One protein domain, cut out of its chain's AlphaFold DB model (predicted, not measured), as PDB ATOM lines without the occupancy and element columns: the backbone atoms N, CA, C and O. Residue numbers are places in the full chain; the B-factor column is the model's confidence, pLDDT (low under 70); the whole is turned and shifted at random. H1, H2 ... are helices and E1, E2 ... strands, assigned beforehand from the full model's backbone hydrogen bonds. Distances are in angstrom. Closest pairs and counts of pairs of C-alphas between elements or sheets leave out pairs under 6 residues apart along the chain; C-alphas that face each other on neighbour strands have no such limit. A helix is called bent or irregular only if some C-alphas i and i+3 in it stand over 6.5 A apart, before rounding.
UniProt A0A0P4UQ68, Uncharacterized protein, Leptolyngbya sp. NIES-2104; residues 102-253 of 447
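Overview. This is residues 102 to 253 of the 447 residues of an uncharacterized protein of Leptolyngbya sp. NIES-2104 (UniProt A0A0P4UQ68). Two sheets of strands stand partly face to face as a sandwich: the small sheet of E1, E2 and E3 covers part of a larger, strongly twisted sheet of E4 to E10, in which E7, bent along its course, has E5 and E6 beside different parts of it. The short helix H1 lies out past the end of E1, on neither sheet, and residues 189 to 205 make a long loop between E7 and E8. The printed part has 152 residues, with one named helix and ten named strands in the order E1, H1, E2 to E10; the small sheet runs E1, E2, E3, and the neighbour pairs of both sheets are antiparallel. The class is mostly strand, though under half of the residues are in named elements. The whole is compact, with a radius of gyration of the C-alphas of 15.8 A and spans of 48 by 37 by 34 A.

Arrangement. Begin at E1, residues 102 to 107, whose neighbour is E2, residues 122 to 128; look at N 104 and O 125, 2.8 A apart. Between them in the chain is H1, residues 109 to 114, which is not on the sheet. In H1, 1 of 2 O i to N i+4 pairs and 3 of 3 O i to N i+3 pairs are within hydrogen-bond range. E2 forms a hairpin with E3, residues 133 to 139, where N 126 and O 135 are 2.9 A apart. The chain then changes to the other sheet, a branched one, with the hairpin of E4, residues 150 to 153, and E5, residues 159 to 162; N 160 and O 152 are 2.9 A apart. Next come E6, residues 167 to 172, and E7, residues 179 to 188, a hairpin with N 168 and O 182 at 2.8 A. E7 bends by 58 degrees at residue 185. It has E6 beside residues 179 to 183 and E5 beside residues 185 to 187 on one side, with N 161 and O 185 at 2.9 A, and E8, residues 206 to 213, on the other side, with N 211 and O 183 at 2.9 A. E8 and E9, residues 220 to 228, are a hairpin with N 224 and O 210 at 2.8 A; E6 to E9 are a meander, each strand the antiparallel neighbour of the one before. E10, residues 243 to 247, is the neighbour of E6, with N 246 and O 169 at 2.9 A. In this sandwich, two sheets face to face, the parts that face each other are 10.0 A centre to centre, their strands at 31 degrees. The closest C-alphas of E1 and E5, Leu 103 and Leu 159, are 6.9 A apart, and those of E3 and E9, Gly 138 and Phe 228, 7.6 A.

Along the chain. Find C-alpha 102 at (31.693, 9.967, -25.795); from there E1 runs 16.5 A to C-alpha 107, and H1 spans 9.4 A. E2 covers 19.3 A and E3 18.3 A. E4 and E5 are short, 10.8 A and 9.7 A, and E6 measures 16.4 A. Find C-alpha 179 at (2.314, -5.772, -22.363), where the longest strand, E7, sets out for 25.9 A. E8 covers 22.8 A, E9 21.8 A, and E10 12.5 A, ending at C-alpha 247, (6.306, 5.132, -16.781).

Size, cuts and confidence. The two C-alphas farthest apart, those of Pro 131 and Gly 177, are 48.9 A apart. The printed part has no cut. The links E7 to E8 and E9 to E10, of 17 and 14 residues, are long. The mean pLDDT of the printed part is 83.0; look for values under 70 at residue 111 and at residues 113 to 116, 198 to 201 and 249 to 253.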
ATOM      1  N   ARG A 102      32.507  10.004 -27.017       89.25
ATOM      2  CA  ARG A 102      31.693   9.967 -25.795       89.25
ATOM      3  C   ARG A 102      30.204  10.010 -26.116       89.25
ATOM      4  O   ARG A 102      29.781  10.848 -26.921       89.25
ATOM      5  N   LEU A 103      29.396   9.199 -25.434       90.94
ATOM      6  CA  LEU A 103      27.935   9.276 -25.516       90.94
ATOM      7  C   LEU A 103      27.371  10.536 -24.837       90.94
ATOM      8  O   LEU A 103      27.820  10.983 -23.777       90.94
ATOM      9  N   LEU A 104      26.344  11.111 -25.459       90.44
ATOM     10  CA  LEU A 104      25.604  12.271 -24.974       90.44
ATOM     11  C   LEU A 104      24.112  12.096 -25.220       90.44
ATOM     12  O   LEU A 104      23.682  11.881 -26.350       90.44
ATOM     13  N   LEU A 105      23.315  12.316 -24.180       90.31
ATOM     14  CA  LEU A 105      21.868  12.387 -24.293       90.31
ATOM     15  C   LEU A 105      21.430  13.857 -24.337       90.31
ATOM     16  O   LEU A 105      21.694  14.623 -23.411       90.31
ATOM     17  N   LYS A 106      20.778  14.273 -25.425       90.19
ATOM     18  CA  LYS A 106      20.203  15.617 -25.577       90.19
ATOM     19  C   LYS A 106      18.683  15.544 -25.471       90.19
ATOM     20  O   LYS A 106      18.043  14.767 -26.170       90.19
ATOM     21  N   LYS A 107      18.112  16.376 -24.603       87.50
ATOM     22  CA  LYS A 107      16.663  16.529 -24.416       87.50
ATOM     23  C   LYS A 107      16.058  17.280 -25.612       87.50
ATOM     24  O   LYS A 107      16.633  18.277 -26.047       87.50
ATOM     25  N   ASP A 108      14.912  16.841 -26.134       80.56
ATOM     26  CA  ASP A 108      14.185  17.585 -27.172       80.56
ATOM     27  C   ASP A 108      13.432  18.782 -26.582       80.56
ATOM     28  O   ASP A 108      12.234  18.702 -26.318       80.56
ATOM     29  N   TYR A 109      14.102  19.924 -26.425       73.69
ATOM     30  CA  TYR A 109      13.489  21.154 -25.911       73.69
ATOM     31  C   TYR A 109      12.255  21.652 -26.701       73.69
ATOM     32  O   TYR A 109      11.575  22.563 -26.225       73.69
ATOM     33  N   SER A 110      11.873  21.032 -27.834       71.62
ATOM     34  CA  SER A 110      10.561  21.269 -28.456       71.62
ATOM     35  C   SER A 110       9.386  21.012 -27.495       71.62
ATOM     36  O   SER A 110       8.341  21.650 -27.654       71.62
ATOM     37  N   TYR A 111       9.557  20.182 -26.451       65.94
ATOM     38  CA  TYR A 111       8.556  19.959 -25.394       65.94
ATOM     39  C   TYR A 111       8.057  21.276 -24.761       65.94
ATOM     40  O   TYR A 111       6.855  21.455 -24.560       65.94
ATOM     41  N   GLN A 112       8.952  22.253 -24.570       70.00
ATOM     42  CA  GLN A 112       8.628  23.564 -23.993       70.00
ATOM     43  C   GLN A 112       7.672  24.359 -24.896       70.00
ATOM     44  O   GLN A 112       6.732  24.996 -24.425       70.00
ATOM     45  N   THR A 113       7.838  24.251 -26.220       61.84
ATOM     46  CA  THR A 113       6.956  24.892 -27.218       61.84
ATOM     47  C   THR A 113       5.589  24.206 -27.365       61.84
ATOM     48  O   THR A 113       4.718  24.685 -28.097       61.84
ATOM     49  N   ARG A 114       5.405  23.063 -26.689       65.12
ATOM     50  CA  ARG A 114       4.144  22.316 -26.571       65.12
ATOM     51  C   ARG A 114       3.495  22.485 -25.190       65.12
ATOM     52  O   ARG A 114       2.467  21.875 -24.938       65.12
ATOM     53  N   GLY A 115       4.081  23.298 -24.306       64.31
ATOM     54  CA  GLY A 115       3.566  23.539 -22.954       64.31
ATOM     55  C   GLY A 115       3.796  22.402 -21.963       64.31
ATOM     56  O   GLY A 115       3.213  22.428 -20.882       64.31
ATOM     57  N   LEU A 116       4.646  21.436 -22.316       66.56
ATOM     58  CA  LEU A 116       5.070  20.365 -21.425       66.56
ATOM     59  C   LEU A 116       6.119  20.909 -20.445       66.56
ATOM     60  O   LEU A 116       6.959  21.736 -20.807       66.56
ATOM     61  N   THR A 117       6.081  20.431 -19.206       71.62
ATOM     62  CA  THR A 117       7.060  20.766 -18.159       71.62
ATOM     63  C   THR A 117       8.382  20.023 -18.337       71.62
ATOM     64  O   THR A 117       9.433  20.528 -17.944       71.62
ATOM     65  N   GLU A 118       8.341  18.848 -18.967       75.94
ATOM     66  CA  GLU A 118       9.439  17.883 -18.996       75.94
ATOM     67  C   GLU A 118       9.696  17.298 -20.395       75.94
ATOM     68  O   GLU A 118       8.783  17.251 -21.228       75.94
ATOM     69  N   PRO A 119      10.940  16.862 -20.674       80.31
ATOM     70  CA  PRO A 119      11.329  16.267 -21.948       80.31
ATOM     71  C   PRO A 119      10.711  14.889 -22.171       80.31
ATOM     72  O   PRO A 119      11.040  13.930 -21.487       80.31
ATOM     73  N   THR A 120       9.911  14.769 -23.227       83.00
ATOM     74  CA  THR A 120       9.319  13.487 -23.628       83.00
ATOM     75  C   THR A 120      10.090  12.762 -24.733       83.00
ATOM     76  O   THR A 120       9.759  11.639 -25.102       83.00
ATOM     77  N   GLN A 121      11.140  13.375 -25.284       86.00
ATOM     78  CA  GLN A 121      11.987  12.762 -26.303       86.00
ATOM     79  C   GLN A 121      13.462  13.061 -26.030       86.00
ATOM     80  O   GLN A 121      13.847  14.189 -25.707       86.00
ATOM     81  N   TYR A 122      14.285  12.024 -26.173       89.62
ATOM     82  CA  TYR A 122      15.712  12.048 -25.887       89.62
ATOM     83  C   TYR A 122      16.494  11.557 -27.103       89.62
ATOM     84  O   TYR A 122      16.250  10.470 -27.627       89.62
ATOM     85  N   PHE A 123      17.436  12.379 -27.554       90.50
ATOM     86  CA  PHE A 123      18.292  12.117 -28.700       90.50
ATOM     87  C   PHE A 123      19.676  11.669 -28.240       90.50
ATOM     88  O   PHE A 123      20.333  12.364 -27.461       90.50
ATOM     89  N   VAL A 124      20.141  10.540 -28.760       91.19
ATOM     90  CA  VAL A 124      21.490  10.027 -28.536       91.19
ATOM     91  C   VAL A 124      22.422  10.634 -29.581       91.19
ATOM     92  O   VAL A 124      22.201  10.532 -30.791       91.19
ATOM     93  N   TYR A 125      23.472  11.276 -29.089       91.31
ATOM     94  CA  TYR A 125      24.576  11.817 -29.861       91.31
ATOM     95  C   TYR A 125      25.872  11.137 -29.441       91.31
ATOM     96  O   TYR A 125      26.074  10.826 -28.268       91.31
ATOM     97  N   LEU A 126      26.787  11.005 -30.391       90.69
ATOM     98  CA  LEU A 126      28.171  10.649 -30.132       90.69
ATOM     99  C   LEU A 126      29.035  11.900 -30.347       90.69
ATOM    100  O   LEU A 126      28.903  12.582 -31.366       90.69
ATOM    101  N   ARG A 127      29.890  12.243 -29.378       89.94
ATOM    102  CA  ARG A 127      30.803  13.394 -29.446       89.94
ATOM    103  C   ARG A 127      32.245  12.928 -29.534       89.94
ATOM    104  O   ARG A 127      32.750  12.321 -28.598       89.94
ATOM    105  N   ARG A 128      32.940  13.306 -30.602       87.94
ATOM    106  CA  ARG A 128      34.394  13.148 -30.720       87.94
ATOM    107  C   ARG A 128      35.116  14.121 -29.786       87.94
ATOM    108  O   ARG A 128      34.737  15.293 -29.704       87.94
ATOM    109  N   ARG A 129      36.157  13.652 -29.083       83.94
ATOM    110  CA  ARG A 129      36.939  14.480 -28.142       83.94
ATOM    111  C   ARG A 129      37.731  15.584 -28.861       83.94
ATOM    112  O   ARG A 129      37.696  16.739 -28.430       83.94
ATOM    113  N   LYS A 130      38.436  15.243 -29.951       82.50
ATOM    114  CA  LYS A 130      39.272  16.163 -30.750       82.50
ATOM    115  C   LYS A 130      39.215  15.829 -32.261       82.50
ATOM    116  O   LYS A 130      39.500  14.687 -32.620       82.50
ATOM    117  N   PRO A 131      38.906  16.800 -33.148       83.44
ATOM    118  CA  PRO A 131      38.179  18.039 -32.852       83.44
ATOM    119  C   PRO A 131      36.797  17.740 -32.250       83.44
ATOM    120  O   PRO A 131      36.258  16.648 -32.424       83.44
ATOM    121  N   LYS A 132      36.212  18.718 -31.546       85.56
ATOM    122  CA  LYS A 132      34.855  18.588 -30.997       85.56
ATOM    123  C   LYS A 132      33.843  18.542 -32.140       85.56
ATOM    124  O   LYS A 132      33.590  19.558 -32.784       85.56
ATOM    125  N   LEU A 133      33.265  17.369 -32.367       87.19
ATOM    126  CA  LEU A 133      32.218  17.141 -33.356       87.19
ATOM    127  C   LEU A 133      31.116  16.300 -32.714       87.19
ATOM    128  O   LEU A 133      31.411  15.267 -32.119       87.19
ATOM    129  N   ASP A 134      29.868  16.743 -32.845       88.06
ATOM    130  CA  ASP A 134      28.686  16.009 -32.391       88.06
ATOM    131  C   ASP A 134      28.017  15.361 -33.604       88.06
ATOM    132  O   ASP A 134      27.661  16.059 -34.555       88.06
ATOM    133  N   ARG A 135      27.788  14.050 -33.547       87.19
ATOM    134  CA  ARG A 135      27.029  13.295 -34.546       87.19
ATOM    135  C   ARG A 135      25.753  12.755 -33.923       87.19
ATOM    136  O   ARG A 135      25.780  12.196 -32.830       87.19
ATOM    137  N   TYR A 136      24.634  12.969 -34.603       88.94
ATOM    138  CA  TYR A 136      23.354  12.382 -34.224       88.94
ATOM    139  C   TYR A 136      23.363  10.887 -34.550       88.94
ATOM    140  O   TYR A 136      23.746  10.523 -35.660       88.94
ATOM    141  N   ILE A 137      22.953  10.049 -33.597       89.12
ATOM    142  CA  ILE A 137      22.856   8.594 -33.779       89.12
ATOM    143  C   ILE A 137      21.391   8.174 -33.905       89.12
ATOM    144  O   ILE A 137      21.025   7.483 -34.848       89.12
ATOM    145  N   GLY A 138      20.537   8.599 -32.974       87.00
ATOM    146  CA  GLY A 138      19.139   8.178 -32.947       87.00
ATOM    147  C   GLY A 138      18.347   8.808 -31.809       87.00
ATOM    148  O   GLY A 138      18.840   9.676 -31.087       87.00
ATOM    149  N   ALA A 139      17.117   8.342 -31.619       88.94
ATOM    150  CA  ALA A 139      16.270   8.716 -30.493       88.94
ATOM    151  C   ALA A 139      15.886   7.469 -29.694       88.94
ATOM    152  O   ALA A 139      15.705   6.401 -30.274       88.94
ATOM    153  N   LEU A 140      15.741   7.628 -28.380       87.25
ATOM    154  CA  LEU A 140      15.066   6.642 -27.540       87.25
ATOM    155  C   LEU A 140      13.544   6.707 -27.764       87.25
ATOM    156  O   LEU A 140      13.033   7.624 -28.423       87.25
ATOM    157  N   PHE A 141      12.821   5.746 -27.189       79.88
ATOM    158  CA  PHE A 141      11.362   5.775 -27.118       79.88
ATOM    159  C   PHE A 141      10.844   7.043 -26.417       79.88
ATOM    160  O   PHE A 141      11.571   7.747 -25.710       79.88
ATOM    161  N   HIS A 142       9.570   7.360 -26.648       82.19
ATOM    162  CA  HIS A 142       8.941   8.540 -26.066       82.19
ATOM    163  C   HIS A 142       8.714   8.335 -24.562       82.19
ATOM    164  O   HIS A 142       8.020   7.408 -24.154       82.19
ATOM    165  N   VAL A 143       9.284   9.210 -23.740       84.00
ATOM    166  CA  VAL A 143       9.134   9.180 -22.283       84.00
ATOM    167  C   VAL A 143       7.861   9.953 -21.903       84.00
ATOM    168  O   VAL A 143       7.639  11.040 -22.441       84.00
ATOM    169  N   PRO A 144       6.987   9.430 -21.028       80.69
ATOM    170  CA  PRO A 144       5.782  10.143 -20.597       80.69
ATOM    171  C   PRO A 144       6.063  11.485 -19.908       80.69
ATOM    172  O   PRO A 144       7.118  11.698 -19.313       80.69
ATOM    173  N   GLN A 145       5.095  12.402 -19.974       76.06
ATOM    174  CA  GLN A 145       5.180  13.680 -19.266       76.06
ATOM    175  C   GLN A 145       5.175  13.453 -17.746       76.06
ATOM    176  O   GLN A 145       4.352  12.692 -17.249       76.06
ATOM    177  N   GLY A 146       6.046  14.167 -17.026       70.69
ATOM    178  CA  GLY A 146       6.230  14.011 -15.577       70.69
ATOM    179  C   GLY A 146       7.354  13.043 -15.199       70.69
ATOM    180  O   GLY A 146       7.615  12.844 -14.020       70.69
ATOM    181  N   CYS A 147       8.017  12.430 -16.186       74.00
ATOM    182  CA  CYS A 147       9.119  11.507 -15.957       74.00
ATOM    183  C   CYS A 147      10.375  11.984 -16.689       74.00
ATOM    184  O   CYS A 147      10.514  11.826 -17.901       74.00
ATOM    185  N   THR A 148      11.338  12.526 -15.947       80.75
ATOM    186  CA  THR A 148      12.644  12.906 -16.496       80.75
ATOM    187  C   THR A 148      13.655  11.785 -16.265       80.75
ATOM    188  O   THR A 148      14.057  11.531 -15.131       80.75
ATOM    189  N   LEU A 149      14.158  11.178 -17.351       84.38
ATOM    190  CA  LEU A 149      15.331  10.294 -17.311       84.38
ATOM    191  C   LEU A 149      16.504  11.001 -16.615       84.38
ATOM    192  O   LEU A 149      17.034  11.999 -17.127       84.38
ATOM    193  N   SER A 150      16.913  10.445 -15.476       83.94
ATOM    194  CA  SER A 150      18.172  10.736 -14.794       83.94
ATOM    195  C   SER A 150      19.229   9.739 -15.266       83.94
ATOM    196  O   SER A 150      18.922   8.569 -15.493       83.94
ATOM    197  N   TYR A 151      20.466  10.195 -15.450       87.31
ATOM    198  CA  TYR A 151      21.567   9.340 -15.887       87.31
ATOM    199  C   TYR A 151      22.923   9.878 -15.425       87.31
ATOM    200  O   TYR A 151      23.079  11.076 -15.180       87.31
ATOM    201  N   PHE A 152      23.919   8.998 -15.375       83.06
ATOM    202  CA  PHE A 152      25.333   9.357 -15.245       83.06
ATOM    203  C   PHE A 152      26.174   8.604 -16.286       83.06
ATOM    204  O   PHE A 152      25.646   7.814 -17.066       83.06
ATOM    205  N   LEU A 153      27.473   8.898 -16.340       82.44
ATOM    206  CA  LEU A 153      28.438   8.135 -17.132       82.44
ATOM    207  C   LEU A 153      29.391   7.424 -16.180       82.44
ATOM    208  O   LEU A 153      29.901   8.060 -15.254       82.44
ATOM    209  N   ASP A 154      29.604   6.132 -16.400       81.12
ATOM    210  CA  ASP A 154      30.543   5.335 -15.616       81.12
ATOM    211  C   ASP A 154      31.992   5.445 -16.140       81.12
ATOM    212  O   ASP A 154      32.324   6.289 -16.979       81.12
ATOM    213  N   THR A 155      32.883   4.613 -15.597       73.88
ATOM    214  CA  THR A 155      34.311   4.565 -15.953       73.88
ATOM    215  C   THR A 155      34.599   4.022 -17.353       73.88
ATOM    216  O   THR A 155      35.710   4.210 -17.840       73.88
ATOM    217  N   GLU A 156      33.624   3.371 -17.988       77.62
ATOM    218  CA  GLU A 156      33.675   2.833 -19.357       77.62
ATOM    219  C   GLU A 156      32.895   3.744 -20.331       77.62
ATOM    220  O   GLU A 156      32.506   3.328 -21.414       77.62
ATOM    221  N   GLU A 157      32.597   4.985 -19.918       83.19
ATOM    222  CA  GLU A 157      31.737   5.950 -20.619       83.19
ATOM    223  C   GLU A 157      30.337   5.422 -21.012       83.19
ATOM    224  O   GLU A 157      29.662   6.013 -21.865       83.19
ATOM    225  N   ARG A 158      29.845   4.367 -20.346       86.62
ATOM    226  CA  ARG A 158      28.466   3.889 -20.501       86.62
ATOM    227  C   ARG A 158      27.508   4.856 -19.841       86.62
ATOM    228  O   ARG A 158      27.718   5.297 -18.710       86.62
ATOM    229  N   LEU A 159      26.425   5.172 -20.540       89.75
ATOM    230  CA  LEU A 159      25.374   6.042 -20.033       89.75
ATOM    231  C   LEU A 159      24.391   5.199 -19.225       89.75
ATOM    232  O   LEU A 159      23.567   4.502 -19.809       89.75
ATOM    233  N   ILE A 160      24.503   5.252 -17.898       87.69
ATOM    234  CA  ILE A 160      23.694   4.479 -16.949       87.69
ATOM    235  C   ILE A 160      22.443   5.277 -16.572       87.69
ATOM    236  O   ILE A 160      22.563   6.433 -16.164       87.69
ATOM    237  N   PHE A 161      21.256   4.677 -16.679       89.12
ATOM    238  CA  PHE A 161      19.982   5.314 -16.334       89.12
ATOM    239  C   PHE A 161      19.573   5.010 -14.888       89.12
ATOM    240  O   PHE A 161      19.502   3.854 -14.472       89.12
ATOM    241  N   ASN A 162      19.263   6.060 -14.130       81.12
ATOM    242  CA  ASN A 162      18.974   5.976 -12.701       81.12
ATOM    243  C   ASN A 162      17.476   5.744 -12.414       81.12
ATOM    244  O   ASN A 162      16.632   6.317 -13.111       81.12
ATOM    245  N   PRO A 163      17.132   5.003 -11.343       78.19
ATOM    246  CA  PRO A 163      15.779   5.001 -10.789       78.19
ATOM    247  C   PRO A 163      15.402   6.389 -10.213       78.19
ATOM    248  O   PRO A 163      16.291   7.203  -9.946       78.19
ATOM    249  N   PRO A 164      14.102   6.677  -9.996       72.25
ATOM    250  CA  PRO A 164      12.952   5.794 -10.236       72.25
ATOM    251  C   PRO A 164      12.464   5.797 -11.696       72.25
ATOM    252  O   PRO A 164      11.843   4.836 -12.136       72.25
ATOM    253  N   TYR A 165      12.777   6.837 -12.476       81.69
ATOM    254  CA  TYR A 165      12.216   7.062 -13.818       81.69
ATOM    255  C   TYR A 165      12.886   6.249 -14.942       81.69
ATOM    256  O   TYR A 165      12.936   6.710 -16.080       81.69
ATOM    257  N   ASN A 166      13.419   5.061 -14.649       86.81
ATOM    258  CA  ASN A 166      14.015   4.159 -15.641       86.81
ATOM    259  C   ASN A 166      13.176   2.897 -15.918       86.81
ATOM    260  O   ASN A 166      13.636   2.039 -16.671       86.81
ATOM    261  N   VAL A 167      11.967   2.774 -15.353       89.06
ATOM    262  CA  VAL A 167      11.061   1.630 -15.566       89.06
ATOM    263  C   VAL A 167       9.806   2.036 -16.339       89.06
ATOM    264  O   VAL A 167       9.174   3.056 -16.049       89.06
ATOM    265  N   PHE A 168       9.438   1.213 -17.322       89.88
ATOM    266  CA  PHE A 168       8.380   1.486 -18.288       89.88
ATOM    267  C   PHE A 168       7.495   0.259 -18.551       89.88
ATOM    268  O   PHE A 168       7.994  -0.852 -18.706       89.88
ATOM    269  N   GLU A 169       6.183   0.466 -18.657       90.00
ATOM    270  CA  GLU A 169       5.256  -0.444 -19.338       90.00
ATOM    271  C   GLU A 169       5.291  -0.117 -20.837       90.00
ATOM    272  O   GLU A 169       4.980   1.008 -21.236       90.00
ATOM    273  N   LEU A 170       5.656  -1.099 -21.660       89.31
ATOM    274  CA  LEU A 170       5.536  -1.068 -23.114       89.31
ATOM    275  C   LEU A 170       4.299  -1.872 -23.525       89.31
ATOM    276  O   LEU A 170       4.173  -3.047 -23.180       89.31
ATOM    277  N   ARG A 171       3.399  -1.252 -24.286       87.25
ATOM    278  CA  ARG A 171       2.197  -1.886 -24.843       87.25
ATOM    279  C   ARG A 171       2.230  -1.819 -26.363       87.25
ATOM    280  O   ARG A 171       2.453  -0.751 -26.927       87.25
ATOM    281  N   ASP A 172       2.043  -2.952 -27.032       82.75
ATOM    282  CA  ASP A 172       2.114  -3.011 -28.496       82.75
ATOM    283  C   ASP A 172       0.847  -2.409 -29.126       82.75
ATOM    284  O   ASP A 172      -0.252  -2.936 -28.952       82.75
ATOM    285  N   SER A 173       0.995  -1.332 -29.902       81.56
ATOM    286  CA  SER A 173      -0.118  -0.708 -30.639       81.56
ATOM    287  C   SER A 173      -0.757  -1.637 -31.678       81.56
ATOM    288  O   SER A 173      -1.940  -1.491 -31.980       81.56
ATOM    289  N   LYS A 174      -0.007  -2.618 -32.206       79.81
ATOM    290  CA  LYS A 174      -0.525  -3.627 -33.144       79.81
ATOM    291  C   LYS A 174      -1.215  -4.786 -32.422       79.81
ATOM    292  O   LYS A 174      -2.110  -5.407 -32.989       79.81
ATOM    293  N   THR A 175      -0.826  -5.055 -31.175       80.56
ATOM    294  CA  THR A 175      -1.310  -6.189 -30.374       80.56
ATOM    295  C   THR A 175      -1.601  -5.736 -28.937       80.56
ATOM    296  O   THR A 175      -0.795  -5.995 -28.047       80.56
ATOM    297  N   PRO A 176      -2.752  -5.093 -28.650       74.62
ATOM    298  CA  PRO A 176      -2.988  -4.418 -27.363       74.62
ATOM    299  C   PRO A 176      -2.926  -5.301 -26.102       74.62
ATOM    300  O   PRO A 176      -2.848  -4.773 -24.994       74.62
ATOM    301  N   GLY A 177      -2.979  -6.631 -26.258       76.12
ATOM    302  CA  GLY A 177      -2.783  -7.605 -25.178       76.12
ATOM    303  C   GLY A 177      -1.317  -7.938 -24.861       76.12
ATOM    304  O   GLY A 177      -1.057  -8.562 -23.836       76.12
ATOM    305  N   LEU A 178      -0.357  -7.535 -25.702       82.88
ATOM    306  CA  LEU A 178       1.072  -7.691 -25.435       82.88
ATOM    307  C   LEU A 178       1.567  -6.494 -24.616       82.88
ATOM    308  O   LEU A 178       1.746  -5.390 -25.138       82.88
ATOM    309  N   VAL A 179       1.792  -6.743 -23.328       85.62
ATOM    310  CA  VAL A 179       2.314  -5.772 -22.363       85.62
ATOM    311  C   VAL A 179       3.612  -6.309 -21.768       85.62
ATOM    312  O   VAL A 179       3.665  -7.454 -21.323       85.62
ATOM    313  N   GLN A 180       4.660  -5.491 -21.768       88.50
ATOM    314  CA  GLN A 180       5.990  -5.837 -21.266       88.50
ATOM    315  C   GLN A 180       6.478  -4.746 -20.314       88.50
ATOM    316  O   GLN A 180       6.511  -3.574 -20.681       88.50
ATOM    317  N   THR A 181       6.888  -5.109 -19.100       91.06
ATOM    318  CA  THR A 181       7.543  -4.167 -18.183       91.06
ATOM    319  C   THR A 181       9.052  -4.246 -18.381       91.06
ATOM    320  O   THR A 181       9.628  -5.328 -18.286       91.06
ATOM    321  N   VAL A 182       9.701  -3.113 -18.647       91.81
ATOM    322  CA  VAL A 182      11.145  -3.033 -18.901       91.81
ATOM    323  C   VAL A 182      11.814  -1.977 -18.029       91.81
ATOM    324  O   VAL A 182      11.253  -0.914 -17.774       91.81
ATOM    325  N   ARG A 183      13.047  -2.248 -17.611       91.12
ATOM    326  CA  ARG A 183      13.971  -1.304 -16.987       91.12
ATOM    327  C   ARG A 183      15.078  -0.953 -17.973       91.12
ATOM    328  O   ARG A 183      15.775  -1.829 -18.480       91.12
ATOM    329  N   LEU A 184      15.249   0.337 -18.222       91.50
ATOM    330  CA  LEU A 184      16.344   0.895 -19.001       91.50
ATOM    331  C   LEU A 184      17.614   0.877 -18.137       91.50
ATOM    332  O   LEU A 184      17.650   1.548 -17.107       91.50
ATOM    333  N   ILE A 185      18.635   0.098 -18.518       91.56
ATOM    334  CA  ILE A 185      19.880  -0.014 -17.736       91.56
ATOM    335  C   ILE A 185      20.914   0.982 -18.248       91.56
ATOM    336  O   ILE A 185      21.289   1.908 -17.528       91.56
ATOM    337  N   CYS A 186      21.392   0.801 -19.482       93.06
ATOM    338  CA  CYS A 186      22.435   1.659 -20.036       93.06
ATOM    339  C   CYS A 186      22.506   1.663 -21.566       93.06
ATOM    340  O   CYS A 186      22.020   0.749 -22.233       93.06
ATOM    341  N   LEU A 187      23.151   2.698 -22.106       93.44
ATOM    342  CA  LEU A 187      23.725   2.701 -23.453       93.44
ATOM    343  C   LEU A 187      25.241   2.524 -23.344       93.44
ATOM    344  O   LEU A 187      25.909   3.298 -22.656       93.44
ATOM    345  N   GLU A 188      25.769   1.529 -24.039       92.50
ATOM    346  CA  GLU A 188      27.197   1.244 -24.149       92.50
ATOM    347  C   GLU A 188      27.805   2.040 -25.318       92.50
ATOM    348  O   GLU A 188      27.187   2.096 -26.388       92.50
ATOM    349  N   PRO A 189      28.953   2.724 -25.138       90.38
ATOM    350  CA  PRO A 189      29.596   3.462 -26.218       90.38
ATOM    351  C   PRO A 189      30.187   2.494 -27.251       90.38
ATOM    352  O   PRO A 189      30.393   1.319 -26.947       90.38
ATOM    353  N   PRO A 190      30.520   2.982 -28.457       90.06
ATOM    354  CA  PRO A 190      31.295   2.182 -29.391       90.06
ATOM    355  C   PRO A 190      32.704   1.888 -28.851       90.06
ATOM    356  O   PRO A 190      33.157   2.558 -27.909       90.06
ATOM    357  N   PRO A 191      33.419   0.928 -29.475       87.88
ATOM    358  CA  PRO A 191      34.791   0.581 -29.122       87.88
ATOM    359  C   PRO A 191      35.701   1.811 -28.930       87.88
ATOM    360  O   PRO A 191      35.510   2.824 -29.607       87.88
ATOM    361  N   PRO A 192      36.687   1.778 -28.013       85.50
ATOM    362  CA  PRO A 192      37.435   2.973 -27.599       85.50
ATOM    363  C   PRO A 192      38.182   3.690 -28.728       85.50
ATOM    364  O   PRO A 192      38.314   4.917 -28.724       85.50
ATOM    365  N   ASP A 193      38.654   2.916 -29.700       85.38
ATOM    366  CA  ASP A 193      39.327   3.361 -30.912       85.38
ATOM    367  C   ASP A 193      38.369   4.031 -31.911       85.38
ATOM    368  O   ASP A 193      38.809   4.890 -32.683       85.38
ATOM    369  N   TYR A 194      37.064   3.734 -31.847       87.75
ATOM    370  CA  TYR A 194      36.057   4.275 -32.755       87.75
ATOM    371  C   TYR A 194      36.049   5.809 -32.776       87.75
ATOM    372  O   TYR A 194      35.890   6.506 -31.766       87.75
ATOM    373  N   THR A 195      36.143   6.340 -33.990       84.69
ATOM    374  CA  THR A 195      36.071   7.761 -34.304       84.69
ATOM    375  C   THR A 195      35.280   7.959 -35.594       84.69
ATOM    376  O   THR A 195      35.082   7.024 -36.367       84.69
ATOM    377  N   PHE A 196      34.822   9.185 -35.829       82.38
ATOM    378  CA  PHE A 196      34.059   9.535 -37.021       82.38
ATOM    379  C   PHE A 196      34.451  10.910 -37.563       82.38
ATOM    380  O   PHE A 196      34.753  11.841 -36.803       82.38
ATOM    381  N   ASP A 197      34.381  11.048 -38.884       78.50
ATOM    382  CA  ASP A 197      34.479  12.319 -39.602       78.50
ATOM    383  C   ASP A 197      33.108  12.816 -40.099       78.50
ATOM    384  O   ASP A 197      32.113  12.092 -40.114       78.50
ATOM    385  N   LYS A 198      33.036  14.087 -40.524       65.19
ATOM    386  CA  LYS A 198      31.782  14.751 -40.949       65.19
ATOM    387  C   LYS A 198      31.056  14.090 -42.131       65.19
ATOM    388  O   LYS A 198      29.894  14.410 -42.351       65.19
ATOM    389  N   GLN A 199      31.740  13.253 -42.908       59.59
ATOM    390  CA  GLN A 199      31.227  12.632 -44.139       59.59
ATOM    391  C   GLN A 199      30.983  11.118 -43.995       59.59
ATOM    392  O   GLN A 199      30.619  10.460 -44.964       59.59
ATOM    393  N   GLN A 200      31.197  10.554 -42.803       65.44
ATOM    394  CA  GLN A 200      31.111   9.114 -42.571       65.44
ATOM    395  C   GLN A 200      29.644   8.687 -42.388       65.44
ATOM    396  O   GLN A 200      28.933   9.228 -41.539       65.44
ATOM    397  N   ASN A 201      29.195   7.713 -43.184       66.06
ATOM    398  CA  ASN A 201      27.841   7.133 -43.156       66.06
ATOM    399  C   ASN A 201      27.834   5.705 -42.569       66.06
ATOM    400  O   ASN A 201      27.072   4.843 -42.992       66.06
ATOM    401  N   ASP A 202      28.703   5.448 -41.597       77.75
ATOM    402  CA  ASP A 202      28.736   4.219 -40.801       77.75
ATOM    403  C   ASP A 202      27.764   4.283 -39.612       77.75
ATOM    404  O   ASP A 202      27.410   5.363 -39.142       77.75
ATOM    405  N   VAL A 203      27.339   3.133 -39.092       76.00
ATOM    406  CA  VAL A 203      26.555   3.063 -37.850       76.00
ATOM    407  C   VAL A 203      27.487   2.536 -36.757       76.00
ATOM    408  O   VAL A 203      27.902   1.384 -36.880       76.00
ATOM    409  N   PRO A 204      27.851   3.335 -35.733       84.31
ATOM    410  CA  PRO A 204      28.656   2.839 -34.619       84.31
ATOM    411  C   PRO A 204      27.930   1.703 -33.896       84.31
ATOM    412  O   PRO A 204      26.710   1.763 -33.735       84.31
ATOM    413  N   ASP A 205      28.682   0.705 -33.431       87.62
ATOM    414  CA  ASP A 205      28.136  -0.341 -32.567       87.62
ATOM    415  C   ASP A 205      27.859   0.248 -31.179       87.62
ATOM    416  O   ASP A 205      28.770   0.463 -30.389       87.62
ATOM    417  N   ILE A 206      26.604   0.615 -30.926       91.94
ATOM    418  CA  ILE A 206      26.124   1.145 -29.648       91.94
ATOM    419  C   ILE A 206      25.069   0.171 -29.152       91.94
ATOM    420  O   ILE A 206      24.068  -0.068 -29.831       91.94
ATOM    421  N   GLN A 207      25.270  -0.375 -27.959       93.62
ATOM    422  CA  GLN A 207      24.395  -1.409 -27.420       93.62
ATOM    423  C   GLN A 207      23.479  -0.826 -26.342       93.62
ATOM    424  O   GLN A 207      23.927  -0.181 -25.394       93.62
ATOM    425  N   LEU A 208      22.171  -1.029 -26.497       94.69
ATOM    426  CA  LEU A 208      21.165  -0.656 -25.510       94.69
ATOM    427  C   LEU A 208      20.838  -1.864 -24.632       94.69
ATOM    428  O   LEU A 208      20.324  -2.868 -25.121       94.69
ATOM    429  N   HIS A 209      21.087  -1.735 -23.333       93.88
ATOM    430  CA  HIS A 209      20.819  -2.766 -22.335       93.88
ATOM    431  C   HIS A 209      19.483  -2.502 -21.637       93.88
ATOM    432  O   HIS A 209      19.283  -1.449 -21.019       93.88
ATOM    433  N   LEU A 210      18.591  -3.486 -21.705       93.25
ATOM    434  CA  LEU A 210      17.263  -3.483 -21.093       93.25
ATOM    435  C   LEU A 210      17.084  -4.723 -20.219       93.25
ATOM    436  O   LEU A 210      17.651  -5.781 -20.482       93.25
ATOM    437  N   GLU A 211      16.272  -4.598 -19.182       93.38
ATOM    438  CA  GLU A 211      15.930  -5.692 -18.280       93.38
ATOM    439  C   GLU A 211      14.415  -5.832 -18.191       93.38
ATOM    440  O   GLU A 211      13.707  -4.911 -17.796       93.38
ATOM    441  N   TYR A 212      13.913  -6.991 -18.595       91.81
ATOM    442  CA  TYR A 212      12.503  -7.332 -18.530       91.81
ATOM    443  C   TYR A 212      12.144  -7.680 -17.094       91.81
ATOM    444  O   TYR A 212      12.764  -8.558 -16.493       91.81
ATOM    445  N   LEU A 213      11.141  -6.996 -16.552       91.06
ATOM    446  CA  LEU A 213      10.653  -7.187 -15.195       91.06
ATOM    447  C   LEU A 213       9.342  -7.972 -15.198       91.06
ATOM    448  O   LEU A 213       8.535  -7.871 -16.123       91.06
ATOM    449  N   ASN A 214       9.092  -8.707 -14.120       86.69
ATOM    450  CA  ASN A 214       7.768  -9.249 -13.844       86.69
ATOM    451  C   ASN A 214       6.792  -8.081 -13.559       86.69
ATOM    452  O   ASN A 214       7.068  -7.307 -12.640       86.69
ATOM    453  N   PRO A 215       5.650  -7.951 -14.267       82.56
ATOM    454  CA  PRO A 215       4.716  -6.834 -14.068       82.56
ATOM    455  C   PRO A 215       4.089  -6.739 -12.667       82.56
ATOM    456  O   PRO A 215       3.544  -5.701 -12.311       82.56
ATOM    457  N   GLN A 216       4.119  -7.823 -11.885       80.81
ATOM    458  CA  GLN A 216       3.500  -7.909 -10.558       80.81
ATOM    459  C   GLN A 216       4.513  -7.704  -9.426       80.81
ATOM    460  O   GLN A 216       4.186  -7.087  -8.417       80.81
ATOM    461  N   THR A 217       5.737  -8.225  -9.575       81.44
ATOM    462  CA  THR A 217       6.773  -8.180  -8.521       81.44
ATOM    463  C   THR A 217       7.912  -7.204  -8.811       81.44
ATOM    464  O   THR A 217       8.741  -6.971  -7.936       81.44
ATOM    465  N   TYR A 218       7.990  -6.663 -10.032       82.38
ATOM    466  CA  TYR A 218       9.077  -5.814 -10.544       82.38
ATOM    467  C   TYR A 218      10.491  -6.404 -10.406       82.38
ATOM    468  O   TYR A 218      11.493  -5.696 -10.534       82.38
ATOM    469  N   GLN A 219      10.582  -7.718 -10.188       84.12
ATOM    470  CA  GLN A 219      11.837  -8.459 -10.167       84.12
ATOM    471  C   GLN A 219      12.325  -8.750 -11.594       84.12
ATOM    472  O   GLN A 219      11.495  -8.946 -12.490       84.12
ATOM    473  N   PRO A 220      13.650  -8.795 -11.816       86.62
ATOM    474  CA  PRO A 220      14.224  -9.071 -13.126       86.62
ATOM    475  C   PRO A 220      13.953 -10.513 -13.571       86.62
ATOM    476  O   PRO A 220      14.229 -11.464 -12.844       86.62
ATOM    477  N   LEU A 221      13.426 -10.660 -14.787       89.12
ATOM    478  CA  LEU A 221      13.194 -11.939 -15.464       89.12
ATOM    479  C   LEU A 221      14.313 -12.262 -16.459       89.12
ATOM    480  O   LEU A 221      14.777 -13.394 -16.525       89.12
ATOM    481  N   SER A 222      14.735 -11.277 -17.257       91.12
ATOM    482  CA  SER A 222      15.843 -11.430 -18.206       91.12
ATOM    483  C   SER A 222      16.478 -10.084 -18.537       91.12
ATOM    484  O   SER A 222      15.796  -9.060 -18.549       91.12
ATOM    485  N   LYS A 223      17.777 -10.086 -18.846       93.56
ATOM    486  CA  LYS A 223      18.476  -8.941 -19.436       93.56
ATOM    487  C   LYS A 223      18.677  -9.201 -20.926       93.56
ATOM    488  O   LYS A 223      19.077 -10.300 -21.300       93.56
ATOM    489  N   GLN A 224      18.401  -8.202 -21.758       93.31
ATOM    490  CA  GLN A 224      18.532  -8.267 -23.211       93.31
ATOM    491  C   GLN A 224      19.287  -7.042 -23.733       93.31
ATOM    492  O   GLN A 224      19.258  -5.964 -23.129       93.31
ATOM    493  N   THR A 225      19.974  -7.225 -24.857       94.12
ATOM    494  CA  THR A 225      20.886  -6.233 -25.430       94.12
ATOM    495  C   THR A 225      20.543  -6.016 -26.895       94.12
ATOM    496  O   THR A 225      20.406  -6.973 -27.651       94.12
ATOM    497  N   TYR A 226      20.408  -4.752 -27.290       93.25
ATOM    498  CA  TYR A 226      19.852  -4.359 -28.581       93.25
ATOM    499  C   TYR A 226      20.790  -3.428 -29.359       93.25
ATOM    500  O   TYR A 226      21.282  -2.458 -28.779       93.25
ATOM    501  N   PRO A 227      20.980  -3.627 -30.677       92.44
ATOM    502  CA  PRO A 227      21.795  -2.737 -31.498       92.44
ATOM    503  C   PRO A 227      21.076  -1.399 -31.726       92.44
ATOM    504  O   PRO A 227      20.116  -1.300 -32.496       92.44
ATOM    505  N   PHE A 228      21.549  -0.343 -31.072       91.38
ATOM    506  CA  PHE A 228      21.051   1.019 -31.226       91.38
ATOM    507  C   PHE A 228      21.795   1.727 -32.378       91.38
ATOM    508  O   PHE A 228      23.001   1.555 -32.526       91.38
ATOM    509  N   PRO A 229      21.125   2.533 -33.226       90.12
ATOM    510  CA  PRO A 229      19.718   2.942 -33.181       90.12
ATOM    511  C   PRO A 229      18.752   1.967 -33.872       90.12
ATOM    512  O   PRO A 229      17.547   2.201 -33.836       90.12
ATOM    513  N   LYS A 230      19.250   0.895 -34.509       87.94
ATOM    514  CA  LYS A 230      18.457   0.002 -35.377       87.94
ATOM    515  C   LYS A 230      17.233  -0.587 -34.672       87.94
ATOM    516  O   LYS A 230      16.166  -0.643 -35.270       87.94
ATOM    517  N   CYS A 231      17.363  -0.960 -33.398       86.94
ATOM    518  CA  CYS A 231      16.262  -1.487 -32.592       86.94
ATOM    519  C   CYS A 231      15.076  -0.518 -32.425       86.94
ATOM    520  O   CYS A 231      13.970  -0.986 -32.184       86.94
ATOM    521  N   MET A 232      15.290   0.795 -32.581       87.12
ATOM    522  CA  MET A 232      14.286   1.858 -32.415       87.12
ATOM    523  C   MET A 232      13.664   2.327 -33.739       87.12
ATOM    524  O   MET A 232      12.819   3.223 -33.721       87.12
ATOM    525  N   TYR A 233      14.102   1.801 -34.886       85.25
ATOM    526  CA  TYR A 233      13.543   2.145 -36.198       85.25
ATOM    527  C   TYR A 233      12.230   1.401 -36.474       85.25
ATOM    528  O   TYR A 233      11.874   0.469 -35.755       85.25
ATOM    529  N   GLU A 234      11.505   1.824 -37.514       80.12
ATOM    530  CA  GLU A 234      10.243   1.196 -37.914       80.12
ATOM    531  C   GLU A 234      10.450  -0.298 -38.215       80.12
ATOM    532  O   GLU A 234      11.331  -0.669 -38.992       80.12
ATOM    533  N   GLY A 235       9.668  -1.157 -37.558       75.06
ATOM    534  CA  GLY A 235       9.819  -2.614 -37.634       75.06
ATOM    535  C   GLY A 235      10.926  -3.215 -36.753       75.06
ATOM    536  O   GLY A 235      11.062  -4.437 -36.722       75.06
ATOM    537  N   GLY A 236      11.683  -2.402 -36.011       81.00
ATOM    538  CA  GLY A 236      12.617  -2.869 -34.985       81.00
ATOM    539  C   GLY A 236      11.913  -3.472 -33.762       81.00
ATOM    540  O   GLY A 236      10.736  -3.224 -33.497       81.00
ATOM    541  N   GLU A 237      12.643  -4.263 -32.974       85.12
ATOM    542  CA  GLU A 237      12.094  -4.918 -31.772       85.12
ATOM    543  C   GLU A 237      11.571  -3.909 -30.734       85.12
ATOM    544  O   GLU A 237      10.543  -4.135 -30.096       85.12
ATOM    545  N   LEU A 238      12.220  -2.746 -30.641       84.88
ATOM    546  CA  LEU A 238      11.875  -1.628 -29.762       84.88
ATOM    547  C   LEU A 238      11.391  -0.410 -30.566       84.88
ATOM    548  O   LEU A 238      11.606   0.727 -30.151       84.88
ATOM    549  N   ASP A 239      10.760  -0.647 -31.724       83.69
ATOM    550  CA  ASP A 239      10.239   0.389 -32.621       83.69
ATOM    551  C   ASP A 239       9.485   1.476 -31.839       83.69
ATOM    552  O   ASP A 239       8.417   1.259 -31.254       83.69
ATOM    553  N   ARG A 240      10.061   2.681 -31.860       78.56
ATOM    554  CA  ARG A 240       9.603   3.852 -31.104       78.56
ATOM    555  C   ARG A 240       8.198   4.338 -31.477       78.56
ATOM    556  O   ARG A 240       7.684   5.232 -30.804       78.56
ATOM    557  N   TYR A 241       7.640   3.853 -32.587       80.81
ATOM    558  CA  TYR A 241       6.296   4.165 -33.070       80.81
ATOM    559  C   TYR A 241       5.310   3.013 -32.839       80.81
ATOM    560  O   TYR A 241       4.104   3.243 -32.860       80.81
ATOM    561  N   ARG A 242       5.808   1.795 -32.583       82.00
ATOM    562  CA  ARG A 242       5.001   0.614 -32.252       82.00
ATOM    563  C   ARG A 242       4.567   0.597 -30.790       82.00
ATOM    564  O   ARG A 242       3.436   0.205 -30.507       82.00
ATOM    565  N   TRP A 243       5.455   0.969 -29.873       81.88
ATOM    566  CA  TRP A 243       5.221   0.822 -28.436       81.88
ATOM    567  C   TRP A 243       4.578   2.070 -27.817       81.88
ATOM    568  O   TRP A 243       5.160   3.155 -27.822       81.88
ATOM    569  N   GLU A 244       3.398   1.905 -27.218       83.38
ATOM    570  CA  GLU A 244       2.858   2.863 -26.256       83.38
ATOM    571  C   GLU A 244       3.615   2.712 -24.933       83.38
ATOM    572  O   GLU A 244       3.628   1.635 -24.335       83.38
ATOM    573  N   VAL A 245       4.250   3.792 -24.476       84.50
ATOM    574  CA  VAL A 245       5.083   3.803 -23.267       84.50
ATOM    575  C   VAL A 245       4.326   4.457 -22.116       84.50
ATOM    576  O   VAL A 245       3.834   5.580 -22.250       84.50
ATOM    577  N   LYS A 246       4.294   3.801 -20.954       84.62
ATOM    578  CA  LYS A 246       3.921   4.409 -19.666       84.62
ATOM    579  C   LYS A 246       5.066   4.237 -18.680       84.62
ATOM    580  O   LYS A 246       5.750   3.223 -18.711       84.62
ATOM    581  N   ALA A 247       5.286   5.214 -17.814       81.00
ATOM    582  CA  ALA A 247       6.306   5.132 -16.781       81.00
ATOM    583  C   ALA A 247       5.723   4.471 -15.532       81.00
ATOM    584  O   ALA A 247       4.538   4.640 -15.239       81.00
ATOM    585  N   ILE A 248       6.558   3.732 -14.808       78.75
ATOM    586  CA  ILE A 248       6.206   3.143 -13.518       78.75
ATOM    587  C   ILE A 248       7.142   3.740 -12.475       78.75
ATOM    588  O   ILE A 248       8.338   3.450 -12.462       78.75
ATOM    589  N   GLU A 249       6.597   4.574 -11.595       68.56
ATOM    590  CA  GLU A 249       7.325   5.072 -10.432       68.56
ATOM    591  C   GLU A 249       7.455   3.946  -9.402       68.56
ATOM    592  O   GLU A 249       6.512   3.618  -8.682       68.56
ATOM    593  N   LEU A 250       8.634   3.326  -9.344       62.50
ATOM    594  CA  LEU A 250       8.969   2.390  -8.278       62.50
ATOM    595  C   LEU A 250       9.483   3.153  -7.059       62.50
ATOM    596  O   LEU A 250      10.482   3.871  -7.139       62.50
ATOM    597  N   SER A 251       8.854   2.922  -5.905       50.25
ATOM    598  CA  SER A 251       9.410   3.317  -4.611       50.25
ATOM    599  C   SER A 251      10.834   2.755  -4.456       50.25
ATOM    600  O   SER A 251      11.073   1.593  -4.811       50.25
ATOM    601  N   PRO A 252      11.792   3.524  -3.901       48.56
ATOM    602  CA  PRO A 252      13.198   3.115  -3.842       48.56
ATOM    603  C   PRO A 252      13.426   1.800  -3.075       48.56
ATOM    604  O   PRO A 252      14.369   1.074  -3.382       48.56
ATOM    605  N   GLU A 253      12.529   1.440  -2.153       42.38
ATOM    606  CA  GLU A 253      12.564   0.183  -1.390       42.38
ATOM    607  C   GLU A 253      12.455  -1.082  -2.266       42.38
ATOM    608  O   GLU A 253      13.033  -2.110  -1.924       42.38
TER     609      GLU A 253